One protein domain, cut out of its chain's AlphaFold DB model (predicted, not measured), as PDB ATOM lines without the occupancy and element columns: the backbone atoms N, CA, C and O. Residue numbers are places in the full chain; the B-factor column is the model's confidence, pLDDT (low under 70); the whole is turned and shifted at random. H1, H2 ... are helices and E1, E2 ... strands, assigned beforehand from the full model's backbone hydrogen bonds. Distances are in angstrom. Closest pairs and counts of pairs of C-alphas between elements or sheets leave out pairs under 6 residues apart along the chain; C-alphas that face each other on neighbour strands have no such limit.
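What this domain is: This is residues 31 to 107 of the 110 residues of an uncharacterized protein of Sulfitobacter pseudonitzschiae (UniProt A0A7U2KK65). One twisted sheet of five strands, E1 to E5, has a single long helix, H1, packed over one of its faces, while no named element covers the other face. The last part of H1, residues 99 to 107, sticks out past the sheet as a free arm. The printed part has 77 residues with five named strands and then one named helix, in the order E1 E2 E3 E4 E5 H1; the sheet has the same order, E1 - E2 - E3 - E4 - E5, and is antiparallel throughout. The class is mixed, helices and strands, in two layers, the helix being one layer and the sheet the other. The whole is compact by its radius of gyration of the C-alphas, 12.2 A, yet elongated in outline, with spans of 38 by 21 by 20 A.

Where its parts are: The printed part begins with E1, residues 31 to 38, whose first C-alpha, that of Ile 31, is at (218.585, 229.657, 266.445); it is 21.1 A long from first to last C-alpha. E2, residues 45 to 51, measures 19.3 A. E3, residues 54 to 61, measures 22.8 A. E4, residues 66 to 73, measures 23.4 A. E5, residues 76 to 83, measures 23.7 A and begins with C-alpha 76 at (206.037, 216.315, 273.254). H1, residues 87 to 107, is 30.9 A long, from C-alpha 87 at (229.056, 216.195, 265.284) to C-alpha 107 at (199.466, 220.433, 257.652).

How they stand to each other: The five strands form a meander, each strand the antiparallel neighbour of the one before, and each strand makes a hairpin with the next. E1 and E2 are antiparallel, with 163 degrees between their directions; N 34 and O 48 are within hydrogen-bond range at 2.7 A, and N 50 and O 32 at 2.8 A. E2 and E3 are antiparallel at 162 degrees, with N 49 and O 56 within range at 2.8 A. E3 and E4 are antiparallel at 165 degrees, with N 70 and O 57 within range at 2.8 A. E4 and E5 are antiparallel at 163 degrees, with N 82 and O 67 within range at 2.8 A. E1 and E5 are the edge strands, and they are apart; E2, E3 and E4 are inner strands. The sheet's C-alphas lie up to 7.3 A off their best plane, and from edge to edge the strands' lines turn by 65 degrees. H1 is on the sheet, with 60 pairs of C-alphas within 10 A, made by its residues 87 to 98. The closest C-alphas of E3 and H1 are those of Met 60 and Ile 87, 5.9 A apart. For E4 and H1 they are those of Gly 67 and Leu 90, at 6.4 A, and for E5 and H1 those of Val 82 and Leu 90, at 7.3 A. In H1, 15 of 17 pairs of O i and N i+4 are within hydrogen-bond range.

The domain as a whole: The two C-alphas farthest apart are those of Gly 43 and Glu 107, at 39.1 A. Residues 99 to 107, which belong to H1, stand free; the body without them has 68 residues and spans 32 by 23 by 20 A. The printed part has no cut. No link is long: the link from E1 to E2, with 6 residues, is short, and the other four are tight. The mean pLDDT of the printed part is 93.7, and residues 105 to 107 are under 70.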
ATOM      1  N   ILE A  31     217.881 230.942 266.470       94.69
ATOM      2  CA  ILE A  31     218.585 229.657 266.445       94.69
ATOM      3  C   ILE A  31     219.866 229.839 267.244       94.69
ATOM      4  O   ILE A  31     220.697 230.678 266.880       94.69
ATOM      5  N   GLN A  32     220.034 229.092 268.327       95.12
ATOM      6  CA  GLN A  32     221.145 229.276 269.249       95.12
ATOM      7  C   GLN A  32     221.673 227.945 269.780       95.12
ATOM      8  O   GLN A  32     220.912 227.124 270.276       95.12
ATOM      9  N   LEU A  33     222.998 227.781 269.755       97.19
ATOM     10  CA  LEU A  33     223.691 226.771 270.551       97.19
ATOM     11  C   LEU A  33     223.706 227.229 272.018       97.19
ATOM     12  O   LEU A  33     224.257 228.287 272.336       97.19
ATOM     13  N   LEU A  34     223.081 226.453 272.896       97.31
ATOM     14  CA  LEU A  34     223.003 226.705 274.333       97.31
ATOM     15  C   LEU A  34     224.182 226.087 275.092       97.31
ATOM     16  O   LEU A  34     224.701 226.716 276.014       97.31
ATOM     17  N   ALA A  35     224.617 224.888 274.702       98.12
ATOM     18  CA  ALA A  35     225.752 224.197 275.310       98.12
ATOM     19  C   ALA A  35     226.433 223.263 274.305       98.12
ATOM     20  O   ALA A  35     225.754 222.659 273.486       98.12
ATOM     21  N   ALA A  36     227.755 223.130 274.403       98.25
ATOM     22  CA  ALA A  36     228.538 222.087 273.744       98.25
ATOM     23  C   ALA A  36     229.475 221.490 274.794       98.25
ATOM     24  O   ALA A  36     230.381 222.175 275.285       98.25
ATOM     25  N   VAL A  37     229.187 220.266 275.215       97.75
ATOM     26  CA  VAL A  37     229.781 219.625 276.395       97.75
ATOM     27  C   VAL A  37     229.890 218.118 276.164       97.75
ATOM     28  O   VAL A  37     229.171 217.588 275.327       97.75
ATOM     29  N   PRO A  38     230.791 217.405 276.852       97.38
ATOM     30  CA  PRO A  38     230.747 215.948 276.851       97.38
ATOM     31  C   PRO A  38     229.548 215.446 277.667       97.38
ATOM     32  O   PRO A  38     229.229 216.024 278.709       97.38
ATOM     33  N   SER A  39     228.957 214.338 277.227       95.69
ATOM     34  CA  SER A  39     227.932 213.596 277.955       95.69
ATOM     35  C   SER A  39     228.432 213.176 279.334       95.69
ATOM     36  O   SER A  39     229.554 212.678 279.473       95.69
ATOM     37  N   GLU A  40     227.597 213.323 280.361       95.81
ATOM     38  CA  GLU A  40     227.938 212.870 281.714       95.81
ATOM     39  C   GLU A  40     227.983 211.335 281.825       95.81
ATOM     40  O   GLU A  40     228.657 210.809 282.715       95.81
ATOM     41  N   GLU A  41     227.300 210.617 280.928       93.94
ATOM     42  CA  GLU A  41     227.152 209.159 280.996       93.94
ATOM     43  C   GLU A  41     228.293 208.410 280.299       93.94
ATOM     44  O   GLU A  41     228.840 207.456 280.858       93.94
ATOM     45  N   CYS A  42     228.688 208.853 279.103       94.69
ATOM     46  CA  CYS A  42     229.692 208.169 278.277       94.69
ATOM     47  C   CYS A  42     230.872 209.061 277.849       94.69
ATOM     48  O   CYS A  42     231.881 208.548 277.368       94.69
ATOM     49  N   GLY A  43     230.797 210.381 278.056       95.88
ATOM     50  CA  GLY A  43     231.832 211.335 277.649       95.88
ATOM     51  C   GLY A  43     231.810 211.733 276.169       95.88
ATOM     52  O   GLY A  43     232.626 212.567 275.772       95.88
ATOM     53  N   CYS A  44     230.897 211.175 275.370       96.56
ATOM     54  CA  CYS A  44     230.720 211.513 273.960       96.56
ATOM     55  C   CYS A  44     230.283 212.977 273.763       96.56
ATOM     56  O   CYS A  44     229.687 213.559 274.671       96.56
ATOM     57  N   PRO A  45     230.576 213.610 272.614       97.50
ATOM     58  CA  PRO A  45     230.171 214.991 272.361       97.50
ATOM     59  C   PRO A  45     228.647 215.179 272.356       97.50
ATOM     60  O   PRO A  45     227.933 214.477 271.640       97.50
ATOM     61  N   GLU A  46     228.171 216.190 273.083       98.38
ATOM     62  CA  GLU A  46     226.778 216.635 273.088       98.38
ATOM     63  C   GLU A  46     226.659 218.126 272.757       98.38
ATOM     64  O   GLU A  46     227.470 218.957 273.185       98.38
ATOM     65  N   GLU A  47     225.599 218.488 272.034       98.69
ATOM     66  CA  GLU A  47     225.207 219.883 271.837       98.69
ATOM     67  C   GLU A  47     223.723 220.094 272.154       98.69
ATOM     68  O   GLU A  47     222.855 219.389 271.641       98.69
ATOM     69  N   LEU A  48     223.426 221.118 272.957       98.50
ATOM     70  CA  LEU A  48     222.071 221.572 273.255       98.50
ATOM     71  C   LEU A  48     221.757 222.809 272.417       98.50
ATOM     72  O   LEU A  48     222.452 223.821 272.519       98.50
ATOM     73  N   TRP A  49     220.685 222.758 271.641       98.44
ATOM     74  CA  TRP A  49     220.254 223.809 270.730       98.44
ATOM     75  C   TRP A  49     218.840 224.291 271.061       98.44
ATOM     76  O   TRP A  49     217.978 223.504 271.439       98.44
ATOM     77  N   ASP A  50     218.594 225.585 270.871       96.75
ATOM     78  CA  ASP A  50     217.264 226.196 270.850       96.75
ATOM     79  C   ASP A  50     216.985 226.732 269.444       96.75
ATOM     80  O   ASP A  50     217.675 227.637 268.960       96.75
ATOM     81  N   LEU A  51     215.990 226.146 268.777       95.75
ATOM     82  CA  LEU A  51     215.493 226.571 267.473       95.75
ATOM     83  C   LEU A  51     214.048 227.058 267.639       95.75
ATOM     84  O   LEU A  51     213.100 226.273 267.626       95.75
ATOM     85  N   ASN A  52     213.879 228.376 267.765       90.44
ATOM     86  CA  ASN A  52     212.600 229.070 267.947       90.44
ATOM     87  C   ASN A  52     211.742 228.517 269.102       90.44
ATOM     88  O   ASN A  52     210.516 228.474 269.000       90.44
ATOM     89  N   GLY A  53     212.370 228.135 270.213       91.62
ATOM     90  CA  GLY A  53     211.707 227.598 271.399       91.62
ATOM     91  C   GLY A  53     211.550 226.078 271.405       91.62
ATOM     92  O   GLY A  53     210.969 225.550 272.351       91.62
ATOM     93  N   ILE A  54     212.054 225.373 270.387       95.25
ATOM     94  CA  ILE A  54     212.166 223.911 270.387       95.25
ATOM     95  C   ILE A  54     213.587 223.548 270.798       95.25
ATOM     96  O   ILE A  54     214.552 224.018 270.187       95.25
ATOM     97  N   ILE A  55     213.705 222.716 271.828       97.88
ATOM     98  CA  ILE A  55     214.995 222.279 272.346       97.88
ATOM     99  C   ILE A  55     215.409 220.995 271.637       97.88
ATOM    100  O   ILE A  55     214.635 220.043 271.564       97.88
ATOM    101  N   TYR A  56     216.640 220.976 271.145       98.38
ATOM    102  CA  TYR A  56     217.274 219.796 270.572       98.38
ATOM    103  C   TYR A  56     218.510 219.457 271.393       98.38
ATOM    104  O   TYR A  56     219.327 220.338 271.655       98.38
ATOM    105  N   LEU A  57     218.666 218.196 271.774       98.44
ATOM    106  CA  LEU A  57     219.931 217.659 272.261       98.44
ATOM    107  C   LEU A  57     220.434 216.683 271.205       98.44
ATOM    108  O   LEU A  57     219.716 215.754 270.843       98.44
ATOM    109  N   ILE A  58     221.640 216.909 270.698       98.50
ATOM    110  CA  ILE A  58     222.316 215.942 269.835       98.50
ATOM    111  C   ILE A  58     223.448 215.276 270.606       98.50
ATOM    112  O   ILE A  58     224.169 215.958 271.333       98.50
ATOM    113  N   HIS A  59     223.597 213.969 270.429       98.12
ATOM    114  CA  HIS A  59     224.612 213.137 271.069       98.12
ATOM    115  C   HIS A  59     225.348 212.335 269.995       98.12
ATOM    116  O   HIS A  59     224.710 211.620 269.230       98.12
ATOM    117  N   MET A  60     226.670 212.469 269.898       97.12
ATOM    118  CA  MET A  60     227.465 211.826 268.844       97.12
ATOM    119  C   MET A  60     228.270 210.646 269.387       97.12
ATOM    120  O   MET A  60     229.260 210.844 270.092       97.12
ATOM    121  N   GLU A  61     227.932 209.432 268.966       94.62
ATOM    122  CA  GLU A  61     228.733 208.242 269.238       94.62
ATOM    123  C   GLU A  61     229.839 208.097 268.177       94.62
ATOM    124  O   GLU A  61     229.656 207.579 267.075       94.62
ATOM    125  N   GLU A  62     231.041 208.583 268.500       87.50
ATOM    126  CA  GLU A  62     232.170 208.571 267.557       87.50
ATOM    127  C   GLU A  62     232.655 207.151 267.201       87.50
ATOM    128  O   GLU A  62     233.218 206.944 266.124       87.50
ATOM    129  N   ASP A  63     232.439 206.175 268.088       88.50
ATOM    130  CA  ASP A  63     232.973 204.815 267.951       88.50
ATOM    131  C   ASP A  63     232.302 204.007 266.829       88.50
ATOM    132  O   ASP A  63     232.947 203.147 266.219       88.50
ATOM    133  N   ASP A  64     231.029 204.274 266.530       91.38
ATOM    134  CA  ASP A  64     230.254 203.536 265.528       91.38
ATOM    135  C   ASP A  64     229.708 204.413 264.390       91.38
ATOM    136  O   ASP A  64     229.008 203.908 263.508       91.38
ATOM    137  N   ALA A  65     230.112 205.689 264.350       92.69
ATOM    138  CA  ALA A  65     229.638 206.679 263.386       92.69
ATOM    139  C   ALA A  65     228.102 206.790 263.380       92.69
ATOM    140  O   ALA A  65     227.450 206.815 262.324       92.69
ATOM    141  N   SER A  66     227.531 206.862 264.579       96.56
ATOM    142  CA  SER A  66     226.121 207.134 264.802       96.56
ATOM    143  C   SER A  66     225.917 208.343 265.713       96.56
ATOM    144  O   SER A  66     226.850 208.891 266.304       96.56
ATOM    145  N   GLY A  67     224.682 208.815 265.770       97.50
ATOM    146  CA  GLY A  67     224.302 209.894 266.655       97.50
ATOM    147  C   GLY A  67     222.807 209.925 266.889       97.50
ATOM    148  O   GLY A  67     222.008 209.504 266.050       97.50
ATOM    149  N   GLU A  68     222.433 210.458 268.036       97.69
ATOM    150  CA  GLU A  68     221.056 210.574 268.482       97.69
ATOM    151  C   GLU A  68     220.623 212.033 268.442       97.69
ATOM    152  O   GLU A  68     221.376 212.949 268.788       97.69
ATOM    153  N   ILE A  69     219.386 212.252 268.004       98.31
ATOM    154  CA  ILE A  69     218.725 213.551 268.029       98.31
ATOM    155  C   ILE A  69     217.502 213.427 268.927       98.31
ATOM    156  O   ILE A  69     216.523 212.772 268.565       98.31
ATOM    157  N   PHE A  70     217.540 214.109 270.063       97.81
ATOM    158  CA  PHE A  70     216.410 214.268 270.967       97.81
ATOM    159  C   PHE A  70     215.752 215.619 270.718       97.81
ATOM    160  O   PHE A  70     216.426 216.651 270.684       97.81
ATOM    161  N   VAL A  71     214.431 215.628 270.565       97.56
ATOM    162  CA  VAL A  71     213.635 216.842 270.369       97.56
ATOM    163  C   VAL A  71     212.656 216.982 271.517       97.56
ATOM    164  O   VAL A  71     211.895 216.058 271.789       97.56
ATOM    165  N   PHE A  72     212.625 218.159 272.134       96.31
ATOM    166  CA  PHE A  72     211.703 218.513 273.206       96.31
ATOM    167  C   PHE A  72     210.897 219.753 272.799       96.31
ATOM    168  O   PHE A  72     211.448 220.847 272.628       96.31
ATOM    169  N   ALA A  73     209.580 219.598 272.658       92.19
ATOM    170  CA  ALA A  73     208.647 220.674 272.326       92.19
ATOM    171  C   ALA A  73     207.465 220.690 273.310       92.19
ATOM    172  O   ALA A  73     206.376 220.184 273.034       92.19
ATOM    173  N   GLY A  74     207.679 221.287 274.486       88.81
ATOM    174  CA  GLY A  74     206.672 221.333 275.548       88.81
ATOM    175  C   GLY A  74     206.409 219.945 276.130       88.81
ATOM    176  O   GLY A  74     207.303 219.364 276.733       88.81
ATOM    177  N   ASP A  75     205.193 219.429 275.936       90.44
ATOM    178  CA  ASP A  75     204.772 218.104 276.424       90.44
ATOM    179  C   ASP A  75     205.058 216.969 275.422       90.44
ATOM    180  O   ASP A  75     204.686 215.819 275.658       90.44
ATOM    181  N   TRP A  76     205.668 217.287 274.277       90.38
ATOM    182  CA  TRP A  76     206.037 216.315 273.254       90.38
ATOM    183  C   TRP A  76     207.550 216.124 273.198       90.38
ATOM    184  O   TRP A  76     208.306 217.099 273.171       90.38
ATOM    185  N   GLU A  77     207.968 214.863 273.125       95.06
ATOM    186  CA  GLU A  77     209.352 214.461 272.921       95.06
ATOM    187  C   GLU A  77     209.448 213.371 271.852       95.06
ATOM    188  O   GLU A  77     208.545 212.543 271.695       95.06
ATOM    189  N   THR A  78     210.545 213.376 271.102       94.88
ATOM    190  CA  THR A  78     210.902 212.280 270.201       94.88
ATOM    191  C   THR A  78     212.409 212.129 270.129       94.88
ATOM    192  O   THR A  78     213.158 213.083 270.329       94.88
ATOM    193  N   GLU A  79     212.834 210.929 269.765       96.12
ATOM    194  CA  GLU A  79     214.224 210.569 269.548       96.12
ATOM    195  C   GLU A  79     214.380 209.984 268.142       96.12
ATOM    196  O   GLU A  79     213.463 209.349 267.609       96.12
ATOM    197  N   THR A  80     215.517 210.224 267.500       95.62
ATOM    198  CA  THR A  80     215.859 209.609 266.216       95.62
ATOM    199  C   THR A  80     217.342 209.281 266.166       95.62
ATOM    200  O   THR A  80     218.180 210.141 266.420       95.62
ATOM    201  N   MET A  81     217.642 208.042 265.780       97.00
ATOM    202  CA  MET A  81     218.998 207.570 265.522       97.00
ATOM    203  C   MET A  81     219.403 207.888 264.083       97.00
ATOM    204  O   MET A  81     218.655 207.609 263.138       97.00
ATOM    205  N   VAL A  82     220.604 208.422 263.909       96.50
ATOM    206  CA  VAL A  82     221.144 208.885 262.632       96.50
ATOM    207  C   VAL A  82     222.536 208.304 262.419       96.50
ATOM    208  O   VAL A  82     223.294 208.082 263.355       96.50
ATOM    209  N   GLN A  83     222.873 208.014 261.166       96.50
ATOM    210  CA  GLN A  83     224.236 207.648 260.786       96.50
ATOM    211  C   GLN A  83     224.990 208.919 260.406       96.50
ATOM    212  O   GLN A  83     224.602 209.608 259.462       96.50
ATOM    213  N   CYS A  84     226.061 209.224 261.124       95.25
ATOM    214  CA  CYS A  84     226.832 210.451 260.964       95.25
ATOM    215  C   CYS A  84     228.287 210.195 261.351       95.25
ATOM    216  O   CYS A  84     228.561 209.447 262.277       95.25
ATOM    217  N   ALA A  85     229.243 210.801 260.647       94.12
ATOM    218  CA  ALA A  85     230.661 210.582 260.939       94.12
ATOM    219  C   ALA A  85     231.227 211.609 261.928       94.12
ATOM    220  O   ALA A  85     232.310 211.408 262.474       94.12
ATOM    221  N   THR A  86     230.524 212.727 262.119       96.00
ATOM    222  CA  THR A  86     230.968 213.864 262.927       96.00
ATOM    223  C   THR A  86     229.785 214.566 263.589       96.00
ATOM    224  O   THR A  86     228.651 214.489 263.108       96.00
ATOM    225  N   ILE A  87     230.060 215.331 264.650       96.50
ATOM    226  CA  ILE A  87     229.056 216.195 265.284       96.50
ATOM    227  C   ILE A  87     228.533 217.265 264.308       96.50
ATOM    228  O   ILE A  87     227.369 217.651 264.371       96.50
ATOM    229  N   GLU A  88     229.356 217.725 263.357       97.12
ATOM    230  CA  GLU A  88     228.924 218.620 262.281       97.12
ATOM    231  C   GLU A  88     227.863 217.985 261.377       97.12
ATOM    232  O   GLU A  88     226.903 218.670 261.011       97.12
ATOM    233  N   ASP A  89     228.023 216.705 261.032       97.00
ATOM    234  CA  ASP A  89     227.047 215.963 260.230       97.00
ATOM    235  C   ASP A  89     225.740 215.796 261.012       97.00
ATOM    236  O   ASP A  89     224.667 216.115 260.500       97.00
ATOM    237  N   LEU A  90     225.829 215.396 262.285       98.00
ATOM    238  CA  LEU A  90     224.662 215.249 263.159       98.00
ATOM    239  C   LEU A  90     223.905 216.574 263.334       98.00
ATOM    240  O   LEU A  90     222.676 216.611 263.324       98.00
ATOM    241  N   ARG A  91     224.629 217.696 263.412       98.12
ATOM    242  CA  ARG A  91     224.036 219.037 263.442       98.12
ATOM    243  C   ARG A  91     223.266 219.351 262.157       98.12
ATOM    244  O   ARG A  91     222.203 219.968 262.221       98.12
ATOM    245  N   ALA A  92     223.781 218.956 260.993       97.88
ATOM    246  CA  ALA A  92     223.073 219.138 259.726       97.88
ATOM    247  C   ALA A  92     221.772 218.317 259.686       97.88
ATOM    248  O   ALA A  92     220.732 218.844 259.288       97.88
ATOM    249  N   GLU A  93     221.815 217.079 260.173       98.00
ATOM    250  CA  GLU A  93     220.655 216.184 260.277       98.00
ATOM    251  C   GLU A  93     219.605 216.722 261.264       98.00
ATOM    252  O   GLU A  93     218.417 216.761 260.950       98.00
ATOM    253  N   MET A  94     220.025 217.282 262.403       98.12
ATOM    254  CA  MET A  94     219.133 217.994 263.330       98.12
ATOM    255  C   MET A  94     218.432 219.185 262.660       98.12
ATOM    256  O   MET A  94     217.220 219.357 262.821       98.12
ATOM    257  N   PHE A  95     219.144 219.999 261.873       97.56
ATOM    258  CA  PHE A  95     218.508 221.091 261.129       97.56
ATOM    259  C   PHE A  95     217.531 220.585 260.057       97.56
ATOM    260  O   PHE A  95     216.491 221.215 259.841       97.56
ATOM    261  N   GLN A  96     217.827 219.456 259.409       96.31
ATOM    262  CA  GLN A  96     216.912 218.816 258.464       96.31
ATOM    263  C   GLN A  96     215.642 218.319 259.171       96.31
ATOM    264  O   GLN A  96     214.541 218.645 258.722       96.31
ATOM    265  N   ALA A  97     215.781 217.629 260.306       93.62
ATOM    266  CA  ALA A  97     214.663 217.170 261.130       93.62
ATOM    267  C   ALA A  97     213.793 218.340 261.617       93.62
ATOM    268  O   ALA A  97     212.565 218.284 261.536       93.62
ATOM    269  N   HIS A  98     214.405 219.450 262.045       95.25
ATOM    270  CA  HIS A  98     213.668 220.669 262.382       95.25
ATOM    271  C   HIS A  98     212.868 221.202 261.188       95.25
ATOM    272  O   HIS A  98     211.689 221.532 261.321       95.25
ATOM    273  N   ALA A  99     213.478 221.265 260.003       94.50
ATOM    274  CA  ALA A  99     212.796 221.740 258.805       94.50
ATOM    275  C   ALA A  99     211.608 220.843 258.410       94.50
ATOM    276  O   ALA A  99     210.605 221.352 257.912       94.50
ATOM    277  N   GLU A 100     211.703 219.529 258.616       92.19
ATOM    278  CA  GLU A 100     210.599 218.584 258.402       92.19
ATOM    279  C   GLU A 100     209.477 218.772 259.420       92.19
ATOM    280  O   GLU A 100     208.314 218.871 259.025       92.19
ATOM    281  N   LEU A 101     209.817 218.923 260.702       89.56
ATOM    282  CA  LEU A 101     208.852 219.214 261.760       89.56
ATOM    283  C   LEU A 101     208.060 220.493 261.460       89.56
ATOM    284  O   LEU A 101     206.837 220.502 261.585       89.56
ATOM    285  N   MET A 102     208.735 221.556 261.010       89.38
ATOM    286  CA  MET A 102     208.076 222.817 260.654       89.38
ATOM    287  C   MET A 102     207.154 222.681 259.439       89.38
ATOM    288  O   MET A 102     206.108 223.314 259.409       89.38
ATOM    289  N   ARG A 103     207.491 221.831 258.457       89.31
ATOM    290  CA  ARG A 103     206.619 221.581 257.295       89.31
ATOM    291  C   ARG A 103     205.366 220.784 257.662       89.31
ATOM    292  O   ARG A 103     204.289 221.106 257.179       89.31
ATOM    293  N   HIS A 104     205.496 219.764 258.507       77.00
ATOM    294  CA  HIS A 104     204.378 218.880 258.861       77.00
ATOM    295  C   HIS A 104     203.511 219.400 260.017       77.00
ATOM    296  O   HIS A 104     202.368 218.969 260.166       77.00
ATOM    297  N   GLY A 105     204.020 220.334 260.827       62.62
ATOM    298  CA  GLY A 105     203.224 221.045 261.832       62.62
ATOM    299  C   GLY A 105     202.162 221.970 261.223       62.62
ATOM    300  O   GLY A 105     201.118 222.172 261.833       62.62
ATOM    301  N   GLU A 106     202.390 222.476 260.006       51.62
ATOM    302  CA  GLU A 106     201.451 223.350 259.282       51.62
ATOM    303  C   GLU A 106     200.300 222.574 258.606       51.62
ATOM    304  O   GLU A 106     199.245 223.142 258.339       51.62
ATOM    305  N   GLU A 107     200.457 221.267 258.361       49.25
ATOM    306  CA  GLU A 107     199.466 220.433 257.652       49.25
ATOM    307  C   GLU A 107     198.313 219.933 258.550       49.25
ATOM    308  O   GLU A 107     197.356 219.346 258.048       49.25
TER     309      GLU A 107